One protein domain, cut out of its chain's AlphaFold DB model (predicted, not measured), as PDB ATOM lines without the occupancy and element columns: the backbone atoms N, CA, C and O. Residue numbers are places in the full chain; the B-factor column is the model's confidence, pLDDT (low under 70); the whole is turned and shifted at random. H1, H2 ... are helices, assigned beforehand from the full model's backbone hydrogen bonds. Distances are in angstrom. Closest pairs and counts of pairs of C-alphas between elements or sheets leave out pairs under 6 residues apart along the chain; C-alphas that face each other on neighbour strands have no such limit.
ATOM      1  N   LEU A   2     205.179 203.344 222.090       88.62
ATOM      2  CA  LEU A   2     205.635 204.735 222.318       88.62
ATOM      3  C   LEU A   2     205.325 205.280 223.725       88.62
ATOM      4  O   LEU A   2     206.201 205.836 224.380       88.62
ATOM      5  N   THR A   3     204.108 205.072 224.233       88.00
ATOM      6  CA  THR A   3     203.720 205.516 225.586       88.00
ATOM      7  C   THR A   3     204.552 204.845 226.683       88.00
ATOM      8  O   THR A   3     204.942 205.492 227.652       88.00
ATOM      9  N   GLN A   4     204.883 203.561 226.513       85.56
ATOM     10  CA  GLN A   4     205.732 202.823 227.449       85.56
ATOM     11  C   GLN A   4     207.177 203.331 227.410       85.56
ATOM     12  O   GLN A   4     207.748 203.577 228.469       85.56
ATOM     13  N   ALA A   5     207.735 203.567 226.218       86.62
ATOM     14  CA  ALA A   5     209.071 204.141 226.061       86.62
ATOM     15  C   ALA A   5     209.172 205.535 226.706       86.62
ATOM     16  O   ALA A   5     210.099 205.800 227.471       86.62
ATOM     17  N   ARG A   6     208.169 206.402 226.492       84.44
ATOM     18  CA  ARG A   6     208.092 207.716 227.156       84.44
ATOM     19  C   ARG A   6     208.029 207.569 228.675       84.44
ATOM     20  O   ARG A   6     208.793 208.218 229.377       84.44
ATOM     21  N   SER A   7     207.170 206.685 229.183       83.31
ATOM     22  CA  SER A   7     207.041 206.429 230.625       83.31
ATOM     23  C   SER A   7     208.356 205.955 231.256       83.31
ATOM     24  O   SER A   7     208.732 206.432 232.324       83.31
ATOM     25  N   GLN A   8     209.094 205.064 230.589       85.44
ATOM     26  CA  GLN A   8     210.403 204.607 231.064       85.44
ATOM     27  C   GLN A   8     211.431 205.743 231.098       85.44
ATOM     28  O   GLN A   8     212.101 205.913 232.116       85.44
ATOM     29  N   ALA A   9     211.501 206.558 230.042       85.19
ATOM     30  CA  ALA A   9     212.387 207.719 229.999       85.19
ATOM     31  C   ALA A   9     212.076 208.711 231.133       85.19
ATOM     32  O   ALA A   9     212.975 209.102 231.874       85.19
ATOM     33  N   TYR A  10     210.797 209.047 231.339       83.50
ATOM     34  CA  TYR A  10     210.381 209.931 232.432       83.50
ATOM     35  C   TYR A  10     210.770 209.385 233.808       83.50
ATOM     36  O   TYR A  10     211.218 210.145 234.662       83.50
ATOM     37  N   ARG A  11     210.639 208.071 234.029       81.00
ATOM     38  CA  ARG A  11     211.036 207.436 235.293       81.00
ATOM     39  C   ARG A  11     212.539 207.525 235.524       81.00
ATOM     40  O   ARG A  11     212.942 207.909 236.614       81.00
ATOM     41  N   ALA A  12     213.343 207.206 234.511       84.12
ATOM     42  CA  ALA A  12     214.798 207.279 234.608       84.12
ATOM     43  C   ALA A  12     215.261 208.706 234.932       84.12
ATOM     44  O   ALA A  12     216.024 208.907 235.876       84.12
ATOM     45  N   VAL A  13     214.724 209.697 234.212       85.94
ATOM     46  CA  VAL A  13     215.004 211.115 234.469       85.94
ATOM     47  C   VAL A  13     214.586 211.503 235.886       85.94
ATOM     48  O   VAL A  13     215.383 212.094 236.605       85.94
ATOM     49  N   ASN A  14     213.379 211.136 236.328       85.44
ATOM     50  CA  ASN A  14     212.909 211.467 237.672       85.44
ATOM     51  C   ASN A  14     213.830 210.909 238.764       85.44
ATOM     52  O   ASN A  14     214.212 211.648 239.665       85.44
ATOM     53  N   THR A  15     214.222 209.637 238.669       83.94
ATOM     54  CA  THR A  15     215.117 209.007 239.649       83.94
ATOM     55  C   THR A  15     216.452 209.746 239.747       83.94
ATOM     56  O   THR A  15     216.888 210.076 240.849       83.94
ATOM     57  N   ILE A  16     217.075 210.055 238.605       87.12
ATOM     58  CA  ILE A  16     218.352 210.783 238.555       87.12
ATOM     59  C   ILE A  16     218.198 212.189 239.144       87.12
ATOM     60  O   ILE A  16     219.047 212.641 239.915       87.12
ATOM     61  N   MET A  17     217.100 212.872 238.822       88.44
ATOM     62  CA  MET A  17     216.825 214.223 239.310       88.44
ATOM     63  C   MET A  17     216.631 214.249 240.825       88.44
ATOM     64  O   MET A  17     217.260 215.060 241.498       88.44
ATOM     65  N   VAL A  18     215.827 213.340 241.383       89.94
ATOM     66  CA  VAL A  18     215.608 213.251 242.836       89.94
ATOM     67  C   VAL A  18     216.919 212.964 243.570       89.94
ATOM     68  O   VAL A  18     217.216 213.618 244.568       89.94
ATOM     69  N   GLN A  19     217.745 212.053 243.051       89.00
ATOM     70  CA  GLN A  19     219.069 211.788 243.620       89.00
ATOM     71  C   GLN A  19     219.975 213.018 243.575       89.00
ATOM     72  O   GLN A  19     220.602 213.359 244.576       89.00
ATOM     73  N   THR A  20     220.011 213.713 242.441       90.25
ATOM     74  CA  THR A  20     220.803 214.938 242.277       90.25
ATOM     75  C   THR A  20     220.369 216.015 243.266       90.25
ATOM     76  O   THR A  20     221.206 216.610 243.938       90.25
ATOM     77  N   TYR A  21     219.062 216.231 243.410       91.94
ATOM     78  CA  TYR A  21     218.503 217.199 244.351       91.94
ATOM     79  C   TYR A  21     218.856 216.877 245.799       91.94
ATOM     80  O   TYR A  21     219.250 217.773 246.540       91.94
ATOM     81  N   TRP A  22     218.807 215.602 246.187       92.81
ATOM     82  CA  TRP A  22     219.255 215.189 247.512       92.81
ATOM     83  C   TRP A  22     220.743 215.492 247.749       92.81
ATOM     84  O   TRP A  22     221.114 216.044 248.783       92.81
ATOM     85  N   GLN A  23     221.604 215.182 246.772       90.94
ATOM     86  CA  GLN A  23     223.049 215.437 246.862       90.94
ATOM     87  C   GLN A  23     223.377 216.934 246.927       90.94
ATOM     88  O   GLN A  23     224.313 217.328 247.620       90.94
ATOM     89  N   ILE A  24     222.615 217.775 246.223       91.44
ATOM     90  CA  ILE A  24     222.745 219.233 246.325       91.44
ATOM     91  C   ILE A  24     222.395 219.685 247.743       91.44
ATOM     92  O   ILE A  24     223.187 220.398 248.354       91.44
ATOM     93  N   GLY A  25     221.269 219.219 248.290       92.50
ATOM     94  CA  GLY A  25     220.875 219.511 249.669       92.50
ATOM     95  C   GLY A  25     221.948 219.133 250.685       92.50
ATOM     96  O   GLY A  25     222.329 219.956 251.514       92.50
ATOM     97  N   LYS A  26     222.505 217.923 250.547       91.56
ATOM     98  CA  LYS A  26     223.624 217.442 251.362       91.56
ATOM     99  C   LYS A  26     224.812 218.404 251.330       91.56
ATOM    100  O   LYS A  26     225.306 218.796 252.380       91.56
ATOM    101  N   ARG A  27     225.248 218.810 250.132       89.50
ATOM    102  CA  ARG A  27     226.386 219.730 249.967       89.50
ATOM    103  C   ARG A  27     226.135 221.089 250.613       89.50
ATOM    104  O   ARG A  27     227.062 221.630 251.206       89.50
ATOM    105  N   ILE A  28     224.917 221.626 250.507       89.81
ATOM    106  CA  ILE A  28     224.560 222.899 251.151       89.81
ATOM    107  C   ILE A  28     224.709 222.758 252.672       89.81
ATOM    108  O   ILE A  28     225.414 223.556 253.285       89.81
ATOM    109  N   VAL A  29     224.141 221.705 253.271       89.44
ATOM    110  CA  VAL A  29     224.227 221.470 254.726       89.44
ATOM    111  C   VAL A  29     225.665 221.248 255.198       89.44
ATOM    112  O   VAL A  29     226.081 221.827 256.200       89.44
ATOM    113  N   GLU A  30     226.454 220.449 254.479       87.25
ATOM    114  CA  GLU A  30     227.863 220.211 254.823       87.25
ATOM    115  C   GLU A  30     228.687 221.508 254.774       87.25
ATOM    116  O   GLU A  30     229.522 221.746 255.649       87.25
ATOM    117  N   GLN A  31     228.439 222.370 253.785       83.38
ATOM    118  CA  GLN A  31     229.109 223.667 253.682       83.38
ATOM    119  C   GLN A  31     228.691 224.622 254.806       83.38
ATOM    120  O   GLN A  31     229.551 225.299 255.369       83.38
ATOM    121  N   GLU A  32     227.409 224.654 255.179       81.50
ATOM    122  CA  GLU A  32     226.921 225.439 256.322       81.50
ATOM    123  C   GLU A  32     227.586 225.016 257.640       81.50
ATOM    124  O   GLU A  32     228.021 225.867 258.418       81.50
ATOM    125  N   GLN A  33     227.722 223.706 257.868       74.69
ATOM    126  CA  GLN A  33     228.350 223.150 259.070       74.69
ATOM    127  C   GLN A  33     229.855 223.453 259.141       74.69
ATOM    128  O   GLN A  33     230.365 223.781 260.212       74.69
ATOM    129  N   GLN A  34     230.568 223.403 258.009       69.44
ATOM    130  CA  GLN A  34     231.995 223.757 257.931       69.44
ATOM    131  C   GLN A  34     232.245 225.266 258.108       69.44
ATOM    132  O   GLN A  34     233.308 225.664 258.583       69.44
ATOM    133  N   GLY A  35     231.270 226.107 257.754       62.00
ATOM    134  CA  GLY A  35     231.345 227.570 257.828       62.00
ATOM    135  C   GLY A  35     231.194 228.176 259.229       62.00
ATOM    136  O   GLY A  35     231.268 229.397 259.367       62.00
ATOM    137  N   ASN A  36     231.014 227.356 260.270       55.81
ATOM    138  CA  ASN A  36     230.893 227.789 261.665       55.81
ATOM    139  C   ASN A  36     229.709 228.758 261.890       55.81
ATOM    140  O   ASN A  36     229.888 229.912 262.279       55.81
ATOM    141  N   SER A  37     228.491 228.273 261.603       54.94
ATOM    142  CA  SER A  37     227.186 228.785 262.072       54.94
ATOM    143  C   SER A  37     227.033 230.312 262.135       54.94
ATOM    144  O   SER A  37     226.500 230.856 263.102       54.94
ATOM    145  N   ARG A  38     227.481 231.039 261.107       57.69
ATOM    146  CA  ARG A  38     227.075 232.438 260.943       57.69
ATOM    147  C   ARG A  38     225.718 232.456 260.255       57.69
ATOM    148  O   ARG A  38     225.607 232.031 259.106       57.69
ATOM    149  N   MET A  69     215.709 221.597 248.275       94.62
ATOM    150  CA  MET A  69     216.761 220.566 248.228       94.62
ATOM    151  C   MET A  69     217.478 220.432 249.574       94.62
ATOM    152  O   MET A  69     217.671 219.317 250.053       94.62
ATOM    153  N   TRP A  70     217.820 221.556 250.205       93.69
ATOM    154  CA  TRP A  70     218.359 221.607 251.564       93.69
ATOM    155  C   TRP A  70     217.421 220.913 252.560       93.69
ATOM    156  O   TRP A  70     217.829 219.975 253.243       93.69
ATOM    157  N   GLN A  71     216.136 221.281 252.557       93.00
ATOM    158  CA  GLN A  71     215.122 220.668 253.417       93.00
ATOM    159  C   GLN A  71     214.960 219.176 253.108       93.00
ATOM    160  O   GLN A  71     214.825 218.367 254.018       93.00
ATOM    161  N   PHE A  72     215.024 218.788 251.833       94.12
ATOM    162  CA  PHE A  72     214.935 217.389 251.432       94.12
ATOM    163  C   PHE A  72     216.045 216.536 252.059       94.12
ATOM    164  O   PHE A  72     215.765 215.441 252.546       94.12
ATOM    165  N   TYR A  73     217.279 217.046 252.110       92.81
ATOM    166  CA  TYR A  73     218.368 216.363 252.804       92.81
ATOM    167  C   TYR A  73     218.136 216.281 254.318       92.81
ATOM    168  O   TYR A  73     218.300 215.208 254.889       92.81
ATOM    169  N   GLN A  74     217.704 217.376 254.950       90.62
ATOM    170  CA  GLN A  74     217.437 217.413 256.395       90.62
ATOM    171  C   GLN A  74     216.327 216.439 256.817       90.62
ATOM    172  O   GLN A  74     216.405 215.819 257.873       90.62
ATOM    173  N   VAL A  75     215.291 216.297 255.985       90.75
ATOM    174  CA  VAL A  75     214.134 215.431 256.249       90.75
ATOM    175  C   VAL A  75     214.449 213.952 255.994       90.75
ATOM    176  O   VAL A  75     213.890 213.096 256.676       90.75
ATOM    177  N   PHE A  76     215.326 213.645 255.033       89.44
ATOM    178  CA  PHE A  76     215.703 212.273 254.667       89.44
ATOM    179  C   PHE A  76     217.235 212.102 254.562       89.44
ATOM    180  O   PHE A  76     217.756 211.845 253.468       89.44
ATOM    181  N   PRO A  77     217.995 212.239 255.661       87.62
ATOM    182  CA  PRO A  77     219.461 212.182 255.641       87.62
ATOM    183  C   PRO A  77     220.022 210.798 255.268       87.62
ATOM    184  O   PRO A  77     221.163 210.675 254.817       87.62
ATOM    185  N   GLU A  78     219.229 209.739 255.396       83.00
ATOM    186  CA  GLU A  78     219.575 208.372 255.004       83.00
ATOM    187  C   GLU A  78     219.341 208.077 253.512       83.00
ATOM    188  O   GLU A  78     219.694 206.995 253.035       83.00
ATOM    189  N   PHE A  79     218.786 209.019 252.735       82.19
ATOM    190  CA  PHE A  79     218.359 208.730 251.363       82.19
ATOM    191  C   PHE A  79     219.507 208.258 250.449       82.19
ATOM    192  O   PHE A  79     219.350 207.321 249.662       82.19
ATOM    193  N   GLY A  80     220.693 208.861 250.583       67.00
ATOM    194  CA  GLY A  80     221.873 208.502 249.789       67.00
ATOM    195  C   GLY A  80     222.462 207.119 250.084       67.00
ATOM    196  O   GLY A  80     223.264 206.633 249.291       67.00
ATOM    197  N   GLN A  81     222.076 206.471 251.188       59.44
ATOM    198  CA  GLN A  81     222.584 205.145 251.561       59.44
ATOM    199  C   GLN A  81     221.875 204.015 250.795       59.44
ATOM    200  O   GLN A  81     222.465 202.966 250.562       59.44
ATOM    201  N   CYS A  82     220.635 204.227 250.336       51.50
ATOM    202  CA  CYS A  82     219.869 203.200 249.614       51.50
ATOM    203  C   CYS A  82     219.899 203.359 248.085       51.50
ATOM    204  O   CYS A  82     219.456 202.461 247.374       51.50
ATOM    205  N   SER A  83     220.411 204.471 247.536       49.22
ATOM    206  CA  SER A  83     220.503 204.640 246.075       49.22
ATOM    207  C   SER A  83     221.605 203.796 245.426       49.22
ATOM    208  O   SER A  83     221.569 203.579 244.217       49.22
ATOM    209  N   THR A  84     222.586 203.335 246.207       42.06
ATOM    210  CA  THR A  84     223.751 202.566 245.728       42.06
ATOM    211  C   THR A  84     223.643 201.072 246.022       42.06
ATOM    212  O   THR A  84     224.227 200.261 245.306       42.06
ATOM    213  N   GLN A  85     222.863 200.693 247.033       41.81
ATOM    214  CA  GLN A  85     222.693 199.313 247.461       41.81
ATOM    215  C   GLN A  85     221.226 198.937 247.259       41.81
ATOM    216  O   GLN A  85     220.348 199.448 247.952       41.81
ATOM    217  N   ARG A  86     220.942 198.049 246.295       42.91
ATOM    218  CA  ARG A  86     219.659 197.331 246.251       42.91
ATOM    219  C   ARG A  86     219.554 196.559 247.564       42.91
ATOM    220  O   ARG A  86     220.075 195.457 247.675       42.91
ATOM    221  N   VAL A  87     218.936 197.146 248.581       46.12
ATOM    222  CA  VAL A  87     218.579 196.399 249.780       46.12
ATOM    223  C   VAL A  87     217.358 195.585 249.385       46.12
ATOM    224  O   VAL A  87     216.248 196.108 249.335       46.12
ATOM    225  N   GLU A  88     217.582 194.321 249.023       44.59
ATOM    226  CA  GLU A  88     216.573 193.443 248.413       44.59
ATOM    227  C   GLU A  88     215.319 193.227 249.276       44.59
ATOM    228  O   GLU A  88     214.315 192.766 248.754       44.59
ATOM    229  N   ASN A  89     215.319 193.647 250.547       40.00
ATOM    230  CA  ASN A  89     214.198 193.455 251.471       40.00
ATOM    231  C   ASN A  89     213.833 194.686 252.315       40.00
ATOM    232  O   ASN A  89     213.229 194.538 253.374       40.00
ATOM    233  N   SER A  90     214.180 195.906 251.895       42.91
ATOM    234  CA  SER A  90     213.795 197.086 252.674       42.91
ATOM    235  C   SER A  90     212.583 197.795 252.076       42.91
ATOM    236  O   SER A  90     212.691 198.513 251.082       42.91
ATOM    237  N   GLN A  91     211.441 197.691 252.761       51.91
ATOM    238  CA  GLN A  91     210.412 198.742 252.807       51.91
ATOM    239  C   GLN A  91     210.982 200.012 253.480       51.91
ATOM    240  O   GLN A  91     210.386 200.579 254.389       51.91
ATOM    241  N   SER A  92     212.182 200.445 253.086       57.59
ATOM    242  CA  SER A  92     212.771 201.676 253.588       57.59
ATOM    243  C   SER A  92     212.022 202.842 252.965       57.59
ATOM    244  O   SER A  92     211.853 202.909 251.741       57.59
ATOM    245  N   VAL A  93     211.607 203.780 253.815       58.47
ATOM    246  CA  VAL A  93     211.005 205.070 253.450       58.47
ATOM    247  C   VAL A  93     211.806 205.748 252.324       58.47
ATOM    248  O   VAL A  93     211.230 206.334 251.408       58.47
ATOM    249  N   THR A  94     213.125 205.549 252.292       59.94
ATOM    250  CA  THR A  94     214.031 206.010 251.234       59.94
ATOM    251  C   THR A  94     213.681 205.493 249.835       59.94
ATOM    252  O   THR A  94     213.613 206.268 248.876       59.94
ATOM    253  N   GLN A  95     213.435 204.187 249.690       60.66
ATOM    254  CA  GLN A  95     213.060 203.579 248.407       60.66
ATOM    255  C   GLN A  95     211.674 204.063 247.961       60.66
ATOM    256  O   GLN A  95     211.380 204.157 246.761       60.66
ATOM    257  N   CYS A  96     210.829 204.407 248.936       67.44
ATOM    258  CA  CYS A  96     209.507 204.941 248.685       67.44
ATOM    259  C   CYS A  96     209.568 206.341 248.076       67.44
ATOM    260  O   CYS A  96     208.921 206.584 247.056       67.44
ATOM    261  N   VAL A  97     210.413 207.213 248.627       75.56
ATOM    262  CA  VAL A  97     210.588 208.599 248.171       75.56
ATOM    263  C   VAL A  97     211.309 208.682 246.821       75.56
ATOM    264  O   VAL A  97     210.923 209.490 245.978       75.56
ATOM    265  N   ALA A  98     212.279 207.799 246.544       72.56
ATOM    266  CA  ALA A  98     213.017 207.774 245.267       72.56
ATOM    267  C   ALA A  98     212.113 207.560 244.036       72.56
ATOM    268  O   ALA A  98     212.467 207.896 242.906       72.56
ATOM    269  N   ASN A  99     210.929 206.989 244.262       77.06
ATOM    270  CA  ASN A  99     209.931 206.690 243.248       77.06
ATOM    271  C   ASN A  99     208.863 207.786 243.083       77.06
ATOM    272  O   ASN A  99     207.969 207.633 242.243       77.06
ATOM    273  N   LEU A 100     208.925 208.866 243.857       84.56
ATOM    274  CA  LEU A 100     207.981 209.977 243.786       84.56
ATOM    275  C   LEU A 100     208.481 211.072 242.842       84.56
ATOM    276  O   LEU A 100     209.680 211.215 242.603       84.56
ATOM    277  N   SER A 101     207.551 211.856 242.297       86.62
ATOM    278  CA  SER A 101     207.906 213.056 241.539       86.62
ATOM    279  C   SER A 101     208.483 214.122 242.471       86.62
ATOM    280  O   SER A 101     208.086 214.212 243.634       86.62
ATOM    281  N   TRP A 102     209.350 214.997 241.954       88.69
ATOM    282  CA  TRP A 102     209.868 216.124 242.745       88.69
ATOM    283  C   TRP A 102     208.758 217.000 243.343       88.69
ATOM    284  O   TRP A 102     208.880 217.506 244.454       88.69
ATOM    285  N   THR A 103     207.636 217.158 242.637       88.31
ATOM    286  CA  THR A 103     206.475 217.887 243.159       88.31
ATOM    287  C   THR A 103     205.907 217.231 244.413       88.31
ATOM    288  O   THR A 103     205.694 217.936 245.392       88.31
ATOM    289  N   ASN A 104     205.737 215.907 244.426       88.56
ATOM    290  CA  ASN A 104     205.252 215.198 245.612       88.56
ATOM    291  C   ASN A 104     206.249 215.310 246.770       88.56
ATOM    292  O   ASN A 104     205.846 215.581 247.896       88.56
ATOM    293  N   ILE A 105     207.547 215.171 246.487       90.56
ATOM    294  CA  ILE A 105     208.598 215.303 247.504       90.56
ATOM    295  C   ILE A 105     208.545 216.686 248.155       90.56
ATOM    296  O   ILE A 105     208.543 216.772 249.377       90.56
ATOM    297  N   ARG A 106     208.405 217.761 247.367       91.12
ATOM    298  CA  ARG A 106     208.282 219.135 247.888       91.12
ATOM    299  C   ARG A 106     207.087 219.346 248.814       91.12
ATOM    300  O   ARG A 106     207.157 220.214 249.675       91.12
ATOM    301  N   PHE A 107     205.994 218.612 248.624       89.44
ATOM    302  CA  PHE A 107     204.868 218.657 249.556       89.44
ATOM    303  C   PHE A 107     205.184 217.875 250.831       89.44
ATOM    304  O   PHE A 107     205.032 218.405 251.924       89.44
ATOM    305  N   ILE A 108     205.708 216.658 250.686       90.56
ATOM    306  CA  ILE A 108     206.000 215.749 251.801       90.56
ATOM    307  C   ILE A 108     207.039 216.332 252.767       90.56
ATOM    308  O   ILE A 108     206.882 216.206 253.977       90.56
ATOM    309  N   ILE A 109     208.087 216.993 252.262       91.56
ATOM    310  CA  ILE A 109     209.153 217.555 253.113       91.56
ATOM    311  C   ILE A 109     208.679 218.701 254.018       91.56
ATOM    312  O   ILE A 109     209.384 219.037 254.962       91.56
ATOM    313  N   ARG A 110     207.511 219.299 253.743       90.12
ATOM    314  CA  ARG A 110     206.922 220.384 254.550       90.12
ATOM    315  C   ARG A 110     206.029 219.887 255.682       90.12
ATOM    316  O   ARG A 110     205.553 220.699 256.462       90.12
ATOM    317  N   ILE A 111     205.765 218.586 255.730       89.50
ATOM    318  CA  ILE A 111     204.942 217.972 256.768       89.50
ATOM    319  C   ILE A 111     205.839 217.703 257.968       89.50
ATOM    320  O   ILE A 111     206.772 216.902 257.863       89.50
ATOM    321  N   ASP A 112     205.563 218.358 259.092       88.38
ATOM    322  CA  ASP A 112     206.375 218.245 260.305       88.38
ATOM    323  C   ASP A 112     206.165 216.905 261.025       88.38
ATOM    324  O   ASP A 112     207.146 216.288 261.444       88.38
ATOM    325  N   ASP A 113     204.919 216.419 261.106       89.94
ATOM    326  CA  ASP A 113     204.584 215.148 261.760       89.94
ATOM    327  C   ASP A 113     205.096 213.943 260.938       89.94
ATOM    328  O   ASP A 113     204.648 213.723 259.806       89.94
ATOM    329  N   PRO A 114     206.011 213.115 261.486       87.44
ATOM    330  CA  PRO A 114     206.507 211.922 260.808       87.44
ATOM    331  C   PRO A 114     205.420 210.896 260.458       87.44
ATOM    332  O   PRO A 114     205.551 210.209 259.442       87.44
ATOM    333  N   ILE A 115     204.361 210.777 261.269       87.69
ATOM    334  CA  ILE A 115     203.266 209.821 261.038       87.69
ATOM    335  C   ILE A 115     202.442 210.267 259.828       87.69
ATOM    336  O   ILE A 115     202.205 209.484 258.905       87.69
ATOM    337  N   GLU A 116     202.051 211.540 259.807       87.94
ATOM    338  CA  GLU A 116     201.358 212.154 258.674       87.94
ATOM    339  C   GLU A 116     202.213 212.072 257.400       87.94
ATOM    340  O   GLU A 116     201.734 211.682 256.331       87.94
ATOM    341  N   ARG A 117     203.516 212.342 257.518       88.50
ATOM    342  CA  ARG A 117     204.464 212.250 256.405       88.50
ATOM    343  C   ARG A 117     204.514 210.845 255.805       88.50
ATOM    344  O   ARG A 117     204.427 210.709 254.584       88.50
ATOM    345  N   ASP A 118     204.625 209.801 256.627       85.75
ATOM    346  CA  ASP A 118     204.639 208.406 256.163       85.75
ATOM    347  C   ASP A 118     203.321 208.015 255.473       85.75
ATOM    348  O   ASP A 118     203.325 207.372 254.415       85.75
ATOM    349  N   TYR A 119     202.186 208.480 256.002       85.44
ATOM    350  CA  TYR A 119     200.883 208.301 255.368       85.44
ATOM    351  C   TYR A 119     200.844 208.909 253.955       85.44
ATOM    352  O   TYR A 119     200.454 208.230 252.998       85.44
ATOM    353  N   TYR A 120     201.315 210.149 253.785       85.69
ATOM    354  CA  TYR A 120     201.361 210.797 252.471       85.69
ATOM    355  C   TYR A 120     202.407 210.199 251.528       85.69
ATOM    356  O   TYR A 120     202.170 210.163 250.319       85.69
ATOM    357  N   ILE A 121     203.524 209.665 252.032       85.00
ATOM    358  CA  ILE A 121     204.486 208.907 251.215       85.00
ATOM    359  C   ILE A 121     203.802 207.673 250.619       85.00
ATOM    360  O   ILE A 121     203.855 207.469 249.403       85.00
ATOM    361  N   LYS A 122     203.105 206.886 251.449       83.62
ATOM    362  CA  LYS A 122     202.363 205.691 251.013       83.62
ATOM    363  C   LYS A 122     201.248 206.038 250.028       83.62
ATOM    364  O   LYS A 122     201.091 205.364 249.008       83.62
ATOM    365  N   GLN A 123     200.508 207.119 250.278       82.56
ATOM    366  CA  GLN A 123     199.503 207.607 249.333       82.56
ATOM    367  C   GLN A 123     200.120 208.067 248.011       82.56
ATOM    368  O   GLN A 123     199.659 207.665 246.951       82.56
ATOM    369  N   ALA A 124     201.199 208.848 248.021       80.75
ATOM    370  CA  ALA A 124     201.819 209.338 246.791       80.75
ATOM    371  C   ALA A 124     202.329 208.193 245.890       80.75
ATOM    372  O   ALA A 124     202.341 208.322 244.661       80.75
ATOM    373  N   GLN A 125     202.704 207.054 246.482       74.19
ATOM    374  CA  GLN A 125     203.023 205.833 245.743       74.19
ATOM    375  C   GLN A 125     201.792 205.186 245.110       74.19
ATOM    376  O   GLN A 125     201.864 204.764 243.956       74.19
ATOM    377  N   SER A 126     200.666 205.116 245.826       69.06
ATOM    378  CA  SER A 126     199.422 204.587 245.259       69.06
ATOM    379  C   SER A 126     198.855 205.530 244.192       69.06
ATOM    380  O   SER A 126     198.380 205.075 243.156       69.06
ATOM    381  N   TRP A 127     199.019 206.845 244.348       61.22
ATOM    382  CA  TRP A 127     198.584 207.855 243.380       61.22
ATOM    383  C   TRP A 127     199.444 207.865 242.112       61.22
ATOM    384  O   TRP A 127     198.975 208.305 241.065       61.22
ATOM    385  N   ARG A 128     200.662 207.302 242.133       51.94
ATOM    386  CA  ARG A 128     201.424 207.001 240.905       51.94
ATOM    387  C   ARG A 128     200.661 206.051 239.963       51.94
ATOM    388  O   ARG A 128     200.986 206.003 238.779       51.94
ATOM    389  N   TYR A 129     199.638 205.348 240.460       41.38
ATOM    390  CA  TYR A 129     198.705 204.554 239.657       41.38
ATOM    391  C   TYR A 129     197.461 205.337 239.180       41.38
ATOM    392  O   TYR A 129     196.734 204.817 238.341       41.38
TER     393      TYR A 129
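Overview. This is residues 2 to 38 and 69 to 129 of the 139 residues of an uncharacterized protein of Sphingobacterium sp. UDSM-2020 (UniProt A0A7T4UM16). One long helix, H1, makes the longest axis, and a cluster of five shorter helices packs on one side of it, with residues 2 to 9 and 30 to 38 sticking out beyond the cluster. H2, H3, H4 and H5 meet H1, while H6 lies on the far side of H4 and H5, away from H1. The printed part has 98 residues with six named helices, H1 to H6 in chain order, and no named strand; its class is all helix. It is only just compact, close to loose, with a radius of gyration of the C-alphas of 14.6 A, and its elongated outline spans 51 by 28 by 27 A.

Arrangement. The hub is H1, residues 2 to 34. With residues 21 to 29 alone it touches H2, residues 69 to 75, about perpendicular at 78 degrees; their closest C-alphas, those of Gly 25 and Trp 70, are 3.8 A apart. With residues 19 to 23 alone H1 touches H3, residues 79 to 82; the closest C-alphas, of Gln 19 and Gly 80, are 7.5 A apart. With residues 15 to 19 alone H1 only just touches H4, residues 93 to 98, with 3 pairs of C-alphas within 8 A, the closest being Thr 15 and Ala 98 at 6.1 A; the tilt is steep, 62 degrees, opposite ways. With residues 14 to 18 alone H1 only just touches H5, residues 102 to 108, also with 3 pairs, the closest being the C-alphas of Val 18 and Trp 102 at 6.4 A. H5 forms a helical hairpin with H6, residues 114 to 127, at a tilt of 35.5 degrees, only just steep; the closest C-alphas, of Ile 108 and Arg 117, are 6.0 A apart. H6 also touches H4, where the closest C-alphas, of Val 97 and Ile 121, are 6.8 A apart. H1 and H6 are apart. Every O i to N i+4 pair is within hydrogen-bond range in H1, H2, H4, H5 and H6; H3 is too short for such a pair.

Along the chain. H1 begins at C-alpha 2, (205.635, 204.735, 222.318), and reaches C-alpha 34, (231.995, 223.757, 257.931), 48.2 A away. H2 and H5 each measure 9.9 A, H4 8.8 A and H3 6.0 A. H6 measures 19.6 A and ends at C-alpha 127, (198.584, 207.855, 243.380).

Size, cuts and confidence. The C-alphas of Leu 2 and Arg 38 are the two farthest apart, at 52.1 A. Residues 39 to 68 are not printed, and C-alphas 38 and 69 are 20.2 A apart across this cut, in the link from H1 to H2. Of the links that are printed whole, H3 to H4 is short, with 10 residues, and the others are tight. The mean pLDDT of the printed part is 78.3; residues 34 to 38, 80 to 96 and 126 to 129 are under 70.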